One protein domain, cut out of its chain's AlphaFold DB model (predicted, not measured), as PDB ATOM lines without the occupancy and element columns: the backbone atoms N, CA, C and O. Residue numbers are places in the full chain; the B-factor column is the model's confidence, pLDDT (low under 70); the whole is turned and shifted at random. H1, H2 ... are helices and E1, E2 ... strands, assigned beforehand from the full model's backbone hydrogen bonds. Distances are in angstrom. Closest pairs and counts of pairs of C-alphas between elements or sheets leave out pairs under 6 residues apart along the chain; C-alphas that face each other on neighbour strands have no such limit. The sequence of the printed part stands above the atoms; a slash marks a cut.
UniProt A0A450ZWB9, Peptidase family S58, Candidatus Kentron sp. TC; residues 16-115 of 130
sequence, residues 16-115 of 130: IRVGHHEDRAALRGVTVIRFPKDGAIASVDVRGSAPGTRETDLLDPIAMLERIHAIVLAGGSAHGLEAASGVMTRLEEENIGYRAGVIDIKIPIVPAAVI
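AT A GLANCE: This is residues 16 to 115 of the 130 residues of the protein "Peptidase family S58" of Candidatus Kentron sp. TC (UniProt A0A450ZWB9). There is little regular structure: a four-stranded sheet with H1 slanting over one face, and a long loop, residues 35 to 69, whose residues 53 to 54 pair with E4. The printed part has 100 residues, of which the named elements, in the order E1, E2, E3, H1, E4 along the chain, hold only 39; the class is mixed, helices and strands, and the sheet, in order E1, E2, E3, E4, is mixed. The whole is compact, radius of gyration of the C-alphas 13.8 A, spanning 45 by 30 by 22 A.

IN THESE COORDINATES: Find C-alpha 17 at (38.402, 31.906, 174.792); E1, residues 17 to 23, runs 20.9 A. E2, 28 to 34, runs 19.8 A; E3, 70 to 74, 13.0 A; H1, 77 to 93, 27.0 A. E4, 112 to 114, 6.9 A, ends at (21.734, 31.702, 184.859).

HOW THE PARTS SIT: E1, E2, E3 form a meander, antiparallel hairpins in sequence: see N 19 and O 32, 2.9 A, then N 31 and O 73, 2.8 A. E3, H1, E4 form a strand-helix-strand unit, parallel strands joined through a helix, its crossover right-handed; N 113 and O 72 are 2.9 A apart. H1 is on the sheet, making two layers, at height 8.5 A; its closest C-alphas to E3 are Gly 80 and Ala 74, 5.6 A. In H1, 7 of 13 O i to N i+4 pairs are within hydrogen-bond range.

THE WHOLE: The printed part has no cut. Links E2 to E3 and H1 to E4 are long. No printed residue is under 70 in pLDDT.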
ATOM      1  N   ILE A  16      38.017  32.647 170.058       97.94
ATOM      2  CA  ILE A  16      37.143  32.342 171.199       97.94
ATOM      3  C   ILE A  16      37.987  31.797 172.351       97.94
ATOM      4  O   ILE A  16      38.774  30.862 172.191       97.94
ATOM      5  N   ARG A  17      37.799  32.370 173.540       98.31
ATOM      6  CA  ARG A  17      38.402  31.906 174.792       98.31
ATOM      7  C   ARG A  17      37.309  31.569 175.796       98.31
ATOM      8  O   ARG A  17      36.265  32.206 175.798       98.31
ATOM      9  N   VAL A  18      37.558  30.583 176.652       98.69
ATOM     10  CA  VAL A  18      36.629  30.180 177.717       98.69
ATOM     11  C   VAL A  18      37.375  30.169 179.045       98.69
ATOM     12  O   VAL A  18      38.499  29.673 179.108       98.69
ATOM     13  N   GLY A  19      36.765  30.739 180.080       98.50
ATOM     14  CA  GLY A  19      37.255  30.712 181.455       98.50
ATOM     15  C   GLY A  19      36.188  30.183 182.406       98.50
ATOM     16  O   GLY A  19      34.997  30.384 182.170       98.50
ATOM     17  N   HIS A  20      36.627  29.524 183.476       98.56
ATOM     18  CA  HIS A  20      35.759  28.985 184.519       98.56
ATOM     19  C   HIS A  20      36.265  29.422 185.894       98.56
ATOM     20  O   HIS A  20      37.474  29.448 186.128       98.56
ATOM     21  N   HIS A  21      35.338  29.718 186.798       98.00
ATOM     22  CA  HIS A  21      35.601  29.890 188.223       98.00
ATOM     23  C   HIS A  21      34.522  29.145 189.011       98.00
ATOM     24  O   HIS A  21      33.351  29.200 188.639       98.00
ATOM     25  N   GLU A  22      34.904  28.425 190.062       96.50
ATOM     26  CA  GLU A  22      33.992  27.592 190.847       96.50
ATOM     27  C   GLU A  22      34.286  27.705 192.343       96.50
ATOM     28  O   GLU A  22      35.446  27.712 192.761       96.50
ATOM     29  N   ASP A  23      33.222  27.719 193.143       96.38
ATOM     30  CA  ASP A  23      33.290  27.429 194.568       96.38
ATOM     31  C   ASP A  23      32.916  25.958 194.778       96.38
ATOM     32  O   ASP A  23      31.782  25.527 194.542       96.38
ATOM     33  N   ARG A  24      33.895  25.168 195.226       94.56
ATOM     34  CA  ARG A  24      33.743  23.720 195.422       94.56
ATOM     35  C   ARG A  24      32.946  23.342 196.666       94.56
ATOM     36  O   ARG A  24      32.441  22.227 196.717       94.56
ATOM     37  N   ALA A  25      32.849  24.221 197.660       90.75
ATOM     38  CA  ALA A  25      32.022  23.982 198.840       90.75
ATOM     39  C   ALA A  25      30.559  24.323 198.540       90.75
ATOM     40  O   ALA A  25      29.642  23.586 198.900       90.75
ATOM     41  N   ALA A  26      30.353  25.426 197.825       94.62
ATOM     42  CA  ALA A  26      29.048  25.904 197.410       94.62
ATOM     43  C   ALA A  26      28.481  25.116 196.208       94.62
ATOM     44  O   ALA A  26      27.275  25.138 195.978       94.62
ATOM     45  N   LEU A  27      29.338  24.375 195.491       96.75
ATOM     46  CA  LEU A  27      29.012  23.527 194.337       96.75
ATOM     47  C   LEU A  27      28.390  24.307 193.168       96.75
ATOM     48  O   LEU A  27      27.453  23.841 192.523       96.75
ATOM     49  N   ARG A  28      28.938  25.493 192.883       96.25
ATOM     50  CA  ARG A  28      28.505  26.361 191.780       96.25
ATOM     51  C   ARG A  28      29.641  27.213 191.238       96.25
ATOM     52  O   ARG A  28      30.698  27.327 191.854       96.25
ATOM     53  N   GLY A  29      29.414  27.846 190.092       98.12
ATOM     54  CA  GLY A  29      30.438  28.658 189.451       98.12
ATOM     55  C   GLY A  29      29.935  29.520 188.304       98.12
ATOM     56  O   GLY A  29      28.732  29.685 188.094       98.12
ATOM     57  N   VAL A  30      30.899  30.058 187.567       98.88
ATOM     58  CA  VAL A  30      30.718  30.921 186.403       98.88
ATOM     59  C   VAL A  30      31.554  30.382 185.253       98.88
ATOM     60  O   VAL A  30      32.709  29.993 185.424       98.88
ATOM     61  N   THR A  31      30.975  30.391 184.060       98.94
ATOM     62  CA  THR A  31      31.671  30.200 182.791       98.94
ATOM     63  C   THR A  31      31.574  31.480 181.978       98.94
ATOM     64  O   THR A  31      30.482  31.996 181.750       98.94
ATOM     65  N   VAL A  32      32.714  31.973 181.505       98.88
ATOM     66  CA  VAL A  32      32.797  33.152 180.640       98.88
ATOM     67  C   VAL A  32      33.306  32.722 179.274       98.88
ATOM     68  O   VAL A  32      34.405  32.180 179.161       98.88
ATOM     69  N   ILE A  33      32.526  32.993 178.231       98.81
ATOM     70  CA  ILE A  33      32.950  32.847 176.838       98.81
ATOM     71  C   ILE A  33      33.348  34.236 176.358       98.81
ATOM     72  O   ILE A  33      32.516  35.132 176.297       98.81
ATOM     73  N   ARG A  34      34.620  34.431 176.032       98.44
ATOM     74  CA  ARG A  34      35.180  35.722 175.639       98.44
ATOM     75  C   ARG A  34      35.534  35.727 174.156       98.44
ATOM     76  O   ARG A  34      36.176  34.797 173.662       98.44
ATOM     77  N   PHE A  35      35.180  36.811 173.476       98.44
ATOM     78  CA  PHE A  35      35.436  37.005 172.050       98.44
ATOM     79  C   PHE A  35      36.722  37.816 171.791       98.44
ATOM     80  O   PHE A  35      37.324  38.365 172.729       98.44
ATOM     81  N   PRO A  36      37.187  37.881 170.529       97.06
ATOM     82  CA  PRO A  36      38.209  38.831 170.094       97.06
ATOM     83  C   PRO A  36      37.887  40.289 170.464       97.06
ATOM     84  O   PRO A  36      36.772  40.623 170.860       97.06
ATOM     85  N   LYS A  37      38.880  41.183 170.355       95.06
ATOM     86  CA  LYS A  37      38.741  42.593 170.780       95.06
ATOM     87  C   LYS A  37      37.646  43.354 170.026       95.06
ATOM     88  O   LYS A  37      37.084  44.289 170.584       95.06
ATOM     89  N   ASP A  38      37.375  42.973 168.784       94.44
ATOM     90  CA  ASP A  38      36.311  43.507 167.933       94.44
ATOM     91  C   ASP A  38      34.936  42.876 168.214       94.44
ATOM     92  O   ASP A  38      33.972  43.193 167.523       94.44
ATOM     93  N   GLY A  39      34.832  42.001 169.217       97.00
ATOM     94  CA  GLY A  39      33.602  41.315 169.593       97.00
ATOM     95  C   GLY A  39      33.166  40.246 168.590       97.00
ATOM     96  O   GLY A  39      33.879  39.907 167.646       97.00
ATOM     97  N   ALA A  40      31.971  39.707 168.801       97.62
ATOM     98  CA  ALA A  40      31.325  38.752 167.907       97.62
ATOM     99  C   ALA A  40      29.882  39.171 167.626       97.62
ATOM    100  O   ALA A  40      29.213  39.699 168.514       97.62
ATOM    101  N   ILE A  41      29.413  38.902 166.404       97.00
ATOM    102  CA  ILE A  41      27.990  39.010 166.071       97.00
ATOM    103  C   ILE A  41      27.245  37.921 166.838       97.00
ATOM    104  O   ILE A  41      27.663  36.761 166.814       97.00
ATOM    105  N   ALA A  42      26.166  38.291 167.520       96.69
ATOM    106  CA  ALA A  42      25.413  37.371 168.356       96.69
ATOM    107  C   ALA A  42      23.908  37.635 168.283       96.69
ATOM    108  O   ALA A  42      23.469  38.755 168.046       96.69
ATOM    109  N   SER A  43      23.137  36.580 168.526       96.94
ATOM    110  CA  SER A  43      21.697  36.616 168.765       96.94
ATOM    111  C   SER A  43      21.356  35.631 169.887       96.94
ATOM    112  O   SER A  43      22.194  34.809 170.276       96.94
ATOM    113  N   VAL A  44      20.141  35.708 170.430       97.75
ATOM    114  CA  VAL A  44      19.679  34.804 171.494       97.75
ATOM    115  C   VAL A  44      18.265  34.309 171.230       97.75
ATOM    116  O   VAL A  44      17.427  35.032 170.700       97.75
ATOM    117  N   ASP A  45      17.999  33.069 171.635       98.06
ATOM    118  CA  ASP A  45      16.662  32.485 171.688       98.06
ATOM    119  C   ASP A  45      16.431  31.912 173.095       98.06
ATOM    120  O   ASP A  45      17.131  30.997 173.535       98.06
ATOM    121  N   VAL A  46      15.466  32.481 173.820       98.38
ATOM    122  CA  VAL A  46      15.116  32.085 175.186       98.38
ATOM    123  C   VAL A  46      13.820  31.282 175.151       98.38
ATOM    124  O   VAL A  46      12.743  31.816 174.897       98.38
ATOM    125  N   ARG A  47      13.919  29.978 175.431       98.19
ATOM    126  CA  ARG A  47      12.788  29.033 175.324       98.19
ATOM    127  C   ARG A  47      12.224  28.540 176.655       98.19
ATOM    128  O   ARG A  47      11.179  27.896 176.667       98.19
ATOM    129  N   GLY A  48      12.907  28.810 177.765       96.19
ATOM    130  CA  GLY A  48      12.413  28.480 179.102       96.19
ATOM    131  C   GLY A  48      11.317  29.446 179.559       96.19
ATOM    132  O   GLY A  48      11.335  30.618 179.199       96.19
ATOM    133  N   SER A  49      10.384  28.972 180.387       96.56
ATOM    134  CA  SER A  49       9.266  29.783 180.901       96.56
ATOM    135  C   SER A  49       9.633  30.713 182.064       96.56
ATOM    136  O   SER A  49       8.871  31.624 182.373       96.56
ATOM    137  N   ALA A  50      10.780  30.495 182.710       97.06
ATOM    138  CA  ALA A  50      11.277  31.299 183.827       97.06
ATOM    139  C   ALA A  50      12.766  31.644 183.624       97.06
ATOM    140  O   ALA A  50      13.626  31.091 184.313       97.06
ATOM    141  N   PRO A  51      13.099  32.484 182.628       97.88
ATOM    142  CA  PRO A  51      14.484  32.821 182.335       97.88
ATOM    143  C   PRO A  51      15.070  33.774 183.381       97.88
ATOM    144  O   PRO A  51      14.412  34.709 183.831       97.88
ATOM    145  N   GLY A  52      16.339  33.561 183.724       98.44
ATOM    146  CA  GLY A  52      17.181  34.569 184.360       98.44
ATOM    147  C   GLY A  52      18.225  35.021 183.352       98.44
ATOM    148  O   GLY A  52      19.133  34.254 183.025       98.44
ATOM    149  N   THR A  53      18.072  36.230 182.822       98.69
ATOM    150  CA  THR A  53      18.920  36.749 181.747       98.69
ATOM    151  C   THR A  53      19.306  38.204 181.974       98.69
ATOM    152  O   THR A  53      18.654  38.937 182.717       98.69
ATOM    153  N   ARG A  54      20.384  38.623 181.310       98.44
ATOM    154  CA  ARG A  54      20.854  40.009 181.234       98.44
ATOM    155  C   ARG A  54      21.169  40.356 179.780       98.44
ATOM    156  O   ARG A  54      21.778  39.544 179.089       98.44
ATOM    157  N   GLU A  55      20.804  41.570 179.359       96.06
ATOM    158  CA  GLU A  55      21.158  42.171 178.056       96.06
ATOM    159  C   GLU A  55      20.697  41.373 176.819       96.06
ATOM    160  O   GLU A  55      21.263  41.502 175.736       96.06
ATOM    161  N   THR A  56      19.631  40.577 176.946       97.50
ATOM    162  CA  THR A  56      19.075  39.804 175.824       97.50
ATOM    163  C   THR A  56      18.388  40.672 174.773       97.50
ATOM    164  O   THR A  56      18.463  40.343 173.598       97.50
ATOM    165  N   ASP A  57      17.777  41.797 175.154       96.56
ATOM    166  CA  ASP A  57      17.117  42.718 174.215       96.56
ATOM    167  C   ASP A  57      18.101  43.356 173.219       96.56
ATOM    168  O   ASP A  57      17.733  43.674 172.093       96.56
ATOM    169  N   LEU A  58      19.378  43.499 173.604       95.06
ATOM    170  CA  LEU A  58      20.440  43.998 172.719       95.06
ATOM    171  C   LEU A  58      20.864  42.979 171.653       95.06
ATOM    172  O   LEU A  58      21.615  43.334 170.754       95.06
ATOM    173  N   LEU A  59      20.414  41.728 171.766       96.19
ATOM    174  CA  LEU A  59      20.696  40.650 170.818       96.19
ATOM    175  C   LEU A  59      19.571  40.452 169.791       96.19
ATOM    176  O   LEU A  59      19.630  39.514 168.989       96.19
ATOM    177  N   ASP A  60      18.545  41.306 169.818       96.25
ATOM    178  CA  ASP A  60      17.545  41.364 168.760       96.25
ATOM    179  C   ASP A  60      18.186  41.914 167.467       96.25
ATOM    180  O   ASP A  60      18.877  42.934 167.523       96.25
ATOM    181  N   PRO A  61      17.961  41.298 166.289       94.06
ATOM    182  CA  PRO A  61      18.482  41.792 165.013       94.06
ATOM    183  C   PRO A  61      18.102  43.237 164.650       94.06
ATOM    184  O   PRO A  61      18.727  43.808 163.759       94.06
ATOM    185  N   ILE A  62      17.076  43.823 165.280       95.25
ATOM    186  CA  ILE A  62      16.698  45.231 165.070       95.25
ATOM    187  C   ILE A  62      17.474  46.204 165.967       95.25
ATOM    188  O   ILE A  62      17.370  47.420 165.784       95.25
ATOM    189  N   ALA A  63      18.211  45.705 166.964       93.38
ATOM    190  CA  ALA A  63      19.009  46.534 167.851       93.38
ATOM    191  C   ALA A  63      20.189  47.168 167.095       93.38
ATOM    192  O   ALA A  63      20.752  46.600 166.165       93.38
ATOM    193  N   MET A  64      20.601  48.365 167.524       90.44
ATOM    194  CA  MET A  64      21.729  49.085 166.913       90.44
ATOM    195  C   MET A  64      23.074  48.363 167.119       90.44
ATOM    196  O   MET A  64      24.000  48.524 166.325       90.44
ATOM    197  N   LEU A  65      23.215  47.628 168.225       89.69
ATOM    198  CA  LEU A  65      24.465  46.987 168.615       89.69
ATOM    199  C   LEU A  65      24.526  45.569 168.057       89.69
ATOM    200  O   LEU A  65      23.868  44.670 168.557       89.69
ATOM    201  N   GLU A  66      25.380  45.352 167.062       87.69
ATOM    202  CA  GLU A  66      25.517  44.030 166.438       87.69
ATOM    203  C   GLU A  66      26.479  43.098 167.183       87.69
ATOM    204  O   GLU A  66      26.514  41.900 166.904       87.69
ATOM    205  N   ARG A  67      27.330  43.631 168.073       95.25
ATOM    206  CA  ARG A  67      28.487  42.902 168.608       95.25
ATOM    207  C   ARG A  67      28.560  42.889 170.123       95.25
ATOM    208  O   ARG A  67      28.462  43.926 170.775       95.25
ATOM    209  N   ILE A  68      28.861  41.707 170.656       97.88
ATOM    210  CA  ILE A  68      29.105  41.473 172.082       97.88
ATOM    211  C   ILE A  68      30.550  41.060 172.344       97.88
ATOM    212  O   ILE A  68      31.264  40.619 171.444       97.88
ATOM    213  N   HIS A  69      30.989  41.193 173.593       98.56
ATOM    214  CA  HIS A  69      32.406  41.059 173.956       98.56
ATOM    215  C   HIS A  69      32.674  39.814 174.807       98.56
ATOM    216  O   HIS A  69      33.757  39.223 174.737       98.56
ATOM    217  N   ALA A  70      31.663  39.374 175.554       98.81
ATOM    218  CA  ALA A  70      31.644  38.098 176.247       98.81
ATOM    219  C   ALA A  70      30.201  37.616 176.470       98.81
ATOM    220  O   ALA A  70      29.265  38.401 176.356       98.81
ATOM    221  N   ILE A  71      30.045  36.340 176.812       98.88
ATOM    222  CA  ILE A  71      28.821  35.742 177.359       98.88
ATOM    223  C   ILE A  71      29.150  35.186 178.741       98.88
ATOM    224  O   ILE A  71      30.190  34.542 178.912       98.88
ATOM    225  N   VAL A  72      28.254  35.393 179.703       98.94
ATOM    226  CA  VAL A  72      28.366  34.841 181.058       98.94
ATOM    227  C   VAL A  72      27.282  33.798 181.309       98.94
ATOM    228  O   VAL A  72      26.096  34.058 181.137       98.94
ATOM    229  N   LEU A  73      27.697  32.612 181.740       98.88
ATOM    230  CA  LEU A  73      26.821  31.545 182.214       98.88
ATOM    231  C   LEU A  73      27.130  31.304 183.689       98.88
ATOM    232  O   LEU A  73      28.274  30.996 184.016       98.88
ATOM    233  N   ALA A  74      26.150  31.446 184.577       98.81
ATOM    234  CA  ALA A  74      26.398  31.361 186.016       98.81
ATOM    235  C   ALA A  74      25.364  30.512 186.768       98.81
ATOM    236  O   ALA A  74      24.203  30.389 186.374       98.81
ATOM    237  N   GLY A  75      25.811  29.923 187.874       98.50
ATOM    238  CA  GLY A  75      24.942  29.372 188.909       98.50
ATOM    239  C   GLY A  75      24.264  30.457 189.747       98.50
ATOM    240  O   GLY A  75      24.378  31.646 189.465       98.50
ATOM    241  N   GLY A  76      23.593  30.074 190.832       98.00
ATOM    242  CA  GLY A  76      23.062  31.019 191.822       98.00
ATOM    243  C   GLY A  76      21.715  31.664 191.475       98.00
ATOM    244  O   GLY A  76      21.283  32.583 192.181       98.00
ATOM    245  N   SER A  77      21.016  31.176 190.441       98.31
ATOM    246  CA  SER A  77      19.764  31.762 189.944       98.31
ATOM    247  C   SER A  77      19.941  33.254 189.613       98.31
ATOM    248  O   SER A  77      21.040  33.687 189.279       98.31
ATOM    249  N   ALA A  78      18.885  34.065 189.700       98.38
ATOM    250  CA  ALA A  78      18.907  35.487 189.345       98.38
ATOM    251  C   ALA A  78      20.035  36.295 190.020       98.38
ATOM    252  O   ALA A  78      20.528  37.249 189.427       98.38
ATOM    253  N   HIS A  79      20.493  35.902 191.216       98.31
ATOM    254  CA  HIS A  79      21.623  36.560 191.887       98.31
ATOM    255  C   HIS A  79      22.940  36.407 191.119       98.31
ATOM    256  O   HIS A  79      23.749  37.328 191.112       98.31
ATOM    257  N   GLY A  80      23.145  35.270 190.445       98.50
ATOM    258  CA  GLY A  80      24.368  34.996 189.693       98.50
ATOM    259  C   GLY A  80      24.557  35.879 188.462       98.50
ATOM    260  O   GLY A  80      25.654  35.920 187.911       98.50
ATOM    261  N   LEU A  81      23.525  36.629 188.051       98.81
ATOM    262  CA  LEU A  81      23.651  37.636 186.995       98.81
ATOM    263  C   LEU A  81      24.669  38.728 187.362       98.81
ATOM    264  O   LEU A  81      25.206  39.366 186.458       98.81
ATOM    265  N   GLU A  82      24.983  38.907 188.650       98.50
ATOM    266  CA  GLU A  82      25.992  39.871 189.096       98.50
ATOM    267  C   GLU A  82      27.413  39.536 188.611       98.50
ATOM    268  O   GLU A  82      28.227  40.438 188.416       98.50
ATOM    269  N   ALA A  83      27.700  38.272 188.281       98.69
ATOM    270  CA  ALA A  83      28.972  37.889 187.666       98.69
ATOM    271  C   ALA A  83      29.246  38.619 186.338       98.69
ATOM    272  O   ALA A  83      30.399  38.879 185.984       98.69
ATOM    273  N   ALA A  84      28.195  39.013 185.609       98.75
ATOM    274  CA  ALA A  84      28.343  39.794 184.384       98.75
ATOM    275  C   ALA A  84      28.955  41.181 184.645       98.75
ATOM    276  O   ALA A  84      29.755  41.649 183.834       98.75
ATOM    277  N   SER A  85      28.658  41.801 185.791       98.44
ATOM    278  CA  SER A  85      29.205  43.103 186.198       98.44
ATOM    279  C   SER A  85      30.734  43.051 186.366       98.44
ATOM    280  O   SER A  85      31.447  43.980 185.968       98.44
ATOM    281  N   GLY A  86      31.260  41.939 186.889       98.50
ATOM    282  CA  GLY A  86      32.700  41.680 186.983       98.50
ATOM    283  C   GLY A  86      33.375  41.573 185.617       98.50
ATOM    284  O   GLY A  86      34.385  42.226 185.349       98.50
ATOM    285  N   VAL A  87      32.762  40.815 184.705       98.69
ATOM    286  CA  VAL A  87      33.257  40.659 183.329       98.69
ATOM    287  C   VAL A  87      33.229  41.982 182.565       98.69
ATOM    288  O   VAL A  87      34.193  42.291 181.864       98.69
ATOM    289  N   MET A  88      32.174  42.788 182.722       98.25
ATOM    290  CA  MET A  88      32.122  44.141 182.161       98.25
ATOM    291  C   MET A  88      33.265  45.005 182.696       98.25
ATOM    292  O   MET A  88      34.013  45.557 181.895       98.25
ATOM    293  N   THR A  89      33.459  45.050 184.019       97.88
ATOM    294  CA  THR A  89      34.556  45.816 184.644       97.88
ATOM    295  C   THR A  89      35.900  45.426 184.022       97.88
ATOM    296  O   THR A  89      36.666  46.277 183.575       97.88
ATOM    297  N   ARG A  90      36.159  44.119 183.896       98.06
ATOM    298  CA  ARG A  90      37.422  43.629 183.341       98.06
ATOM    299  C   ARG A  90      37.615  43.974 181.862       98.06
ATOM    300  O   ARG A  90      38.735  44.236 181.429       98.06
ATOM    301  N   LEU A  91      36.552  43.943 181.060       97.94
ATOM    302  CA  LEU A  91      36.615  44.322 179.646       97.94
ATOM    303  C   LEU A  91      36.820  45.832 179.467       97.94
ATOM    304  O   LEU A  91      37.580  46.233 178.583       97.94
ATOM    305  N   GLU A  92      36.200  46.648 180.319       96.00
ATOM    306  CA  GLU A  92      36.388  48.099 180.346       96.00
ATOM    307  C   GLU A  92      37.844  48.467 180.678       96.00
ATOM    308  O   GLU A  92      38.456  49.236 179.935       96.00
ATOM    309  N   GLU A  93      38.448  47.841 181.698       96.12
ATOM    310  CA  GLU A  93      39.878  47.993 182.036       96.12
ATOM    311  C   GLU A  93      40.810  47.663 180.859       96.12
ATOM    312  O   GLU A  93      41.872  48.262 180.689       96.12
ATOM    313  N   GLU A  94      40.419  46.698 180.027       96.38
ATOM    314  CA  GLU A  94      41.165  46.297 178.832       96.38
ATOM    315  C   GLU A  94      40.858  47.179 177.607       96.38
ATOM    316  O   GLU A  94      41.374  46.921 176.511       96.38
ATOM    317  N   ASN A  95      40.044  48.225 177.784       95.06
ATOM    318  CA  ASN A  95      39.534  49.104 176.740       95.06
ATOM    319  C   ASN A  95      38.894  48.295 175.597       95.06
ATOM    320  O   ASN A  95      39.232  48.456 174.414       95.06
ATOM    321  N   ILE A  96      37.987  47.381 175.950       96.50
ATOM    322  CA  ILE A  96      37.202  46.541 175.039       96.50
ATOM    323  C   ILE A  96      35.724  46.832 175.272       96.50
ATOM    324  O   ILE A  96      35.231  46.726 176.385       96.50
ATOM    325  N   GLY A  97      35.009  47.176 174.209       95.50
ATOM    326  CA  GLY A  97      33.608  47.554 174.290       95.50
ATOM    327  C   GLY A  97      33.167  48.336 173.060       95.50
ATOM    328  O   GLY A  97      33.981  48.721 172.212       95.50
ATOM    329  N   TYR A  98      31.875  48.622 173.000       92.81
ATOM    330  CA  TYR A  98      31.298  49.545 172.039       92.81
ATOM    331  C   TYR A  98      31.738  50.978 172.353       92.81
ATOM    332  O   TYR A  98      31.607  51.440 173.486       92.81
ATOM    333  N   ARG A  99      32.253  51.707 171.360       90.00
ATOM    334  CA  ARG A  99      32.642  53.110 171.543       90.00
ATOM    335  C   ARG A  99      31.402  54.001 171.509       90.00
ATOM    336  O   ARG A  99      30.804  54.189 170.450       90.00
ATOM    337  N   ALA A 100      31.048  54.586 172.647       81.94
ATOM    338  CA  ALA A 100      29.874  55.442 172.776       81.94
ATOM    339  C   ALA A 100      30.135  56.867 172.252       81.94
ATOM    340  O   ALA A 100      30.254  57.823 173.014       81.94
ATOM    341  N   GLY A 101      30.198  57.019 170.926       76.44
ATOM    342  CA  GLY A 101      30.188  58.321 170.254       76.44
ATOM    343  C   GLY A 101      31.258  59.307 170.748       76.44
ATOM    344  O   GLY A 101      32.450  59.079 170.561       76.44
ATOM    345  N   VAL A 102      30.805  60.437 171.311       75.25
ATOM    346  CA  VAL A 102      31.609  61.636 171.635       75.25
ATOM    347  C   VAL A 102      32.534  61.496 172.849       75.25
ATOM    348  O   VAL A 102      33.369  62.371 173.067       75.25
ATOM    349  N   ILE A 103      32.402  60.426 173.633       78.00
ATOM    350  CA  ILE A 103      33.275  60.144 174.777       78.00
ATOM    351  C   ILE A 103      34.231  59.002 174.429       78.00
ATOM    352  O   ILE A 103      33.837  58.014 173.809       78.00
ATOM    353  N   ASP A 104      35.498  59.116 174.834       83.69
ATOM    354  CA  ASP A 104      36.513  58.075 174.611       83.69
ATOM    355  C   ASP A 104      36.420  56.959 175.664       83.69
ATOM    356  O   ASP A 104      37.399  56.562 176.286       83.69
ATOM    357  N   ILE A 105      35.193  56.486 175.891       87.19
ATOM    358  CA  ILE A 105      34.862  55.392 176.801       87.19
ATOM    359  C   ILE A 105      34.255  54.266 175.970       87.19
ATOM    360  O   ILE A 105      33.455  54.493 175.053       87.19
ATOM    361  N   LYS A 106      34.655  53.036 176.288       92.31
ATOM    362  CA  LYS A 106      34.095  51.831 175.685       92.31
ATOM    363  C   LYS A 106      33.167  51.142 176.665       92.31
ATOM    364  O   LYS A 106      33.537  50.919 177.805       92.31
ATOM    365  N   ILE A 107      31.986  50.780 176.177       94.50
ATOM    366  CA  ILE A 107      30.930  50.115 176.932       94.50
ATOM    367  C   ILE A 107      30.923  48.636 176.531       94.50
ATOM    368  O   ILE A 107      30.514  48.309 175.411       94.50
ATOM    369  N   PRO A 108      31.405  47.719 177.383       97.12
ATOM    370  CA  PRO A 108      31.314  46.292 177.115       97.12
ATOM    371  C   PRO A 108      29.853  45.846 177.101       97.12
ATOM    372  O   PRO A 108      29.084  46.201 177.985       97.12
ATOM    373  N   ILE A 109      29.498  45.027 176.116       97.62
ATOM    374  CA  ILE A 109      28.194  44.355 176.022       97.62
ATOM    375  C   ILE A 109      28.400  42.894 176.404       97.62
ATOM    376  O   ILE A 109      29.178  42.194 175.735       97.62
ATOM    377  N   VAL A 110      27.768  42.473 177.502       98.69
ATOM    378  CA  VAL A 110      27.996  41.171 178.149       98.69
ATOM    379  C   VAL A 110      26.656  40.521 178.514       98.69
ATOM    380  O   VAL A 110      26.209  40.600 179.663       98.69
ATOM    381  N   PRO A 111      25.997  39.859 177.550       98.62
ATOM    382  CA  PRO A 111      24.810  39.071 177.827       98.62
ATOM    383  C   PRO A 111      25.106  37.945 178.815       98.62
ATOM    384  O   PRO A 111      26.178  37.329 178.783       98.62
ATOM    385  N   ALA A 112      24.134  37.650 179.672       98.88
ATOM    386  CA  ALA A 112      24.262  36.580 180.648       98.88
ATOM    387  C   ALA A 112      22.998  35.734 180.764       98.88
ATOM    388  O   ALA A 112      21.887  36.218 180.531       98.88
ATOM    389  N   ALA A 113      23.183  34.481 181.166       98.88
ATOM    390  CA  ALA A 113      22.116  33.564 181.532       98.88
ATOM    391  C   ALA A 113      22.510  32.770 182.782       98.88
ATOM    392  O   ALA A 113      23.684  32.457 182.993       98.88
ATOM    393  N   VAL A 114      21.521  32.435 183.605       98.81
ATOM    394  CA  VAL A 114      21.734  31.702 184.859       98.81
ATOM    395  C   VAL A 114      20.935  30.412 184.926       98.81
ATOM    396  O   VAL A 114      19.885  30.275 184.298       98.81
ATOM    397  N   ILE A 115      21.424  29.478 185.739       98.56
ATOM    398  CA  ILE A 115      20.697  28.271 186.138       98.56
ATOM    399  C   ILE A 115      20.325  28.321 187.622       98.56
ATOM    400  O   ILE A 115      20.944  29.022 188.425       98.56
TER     401      ILE A 115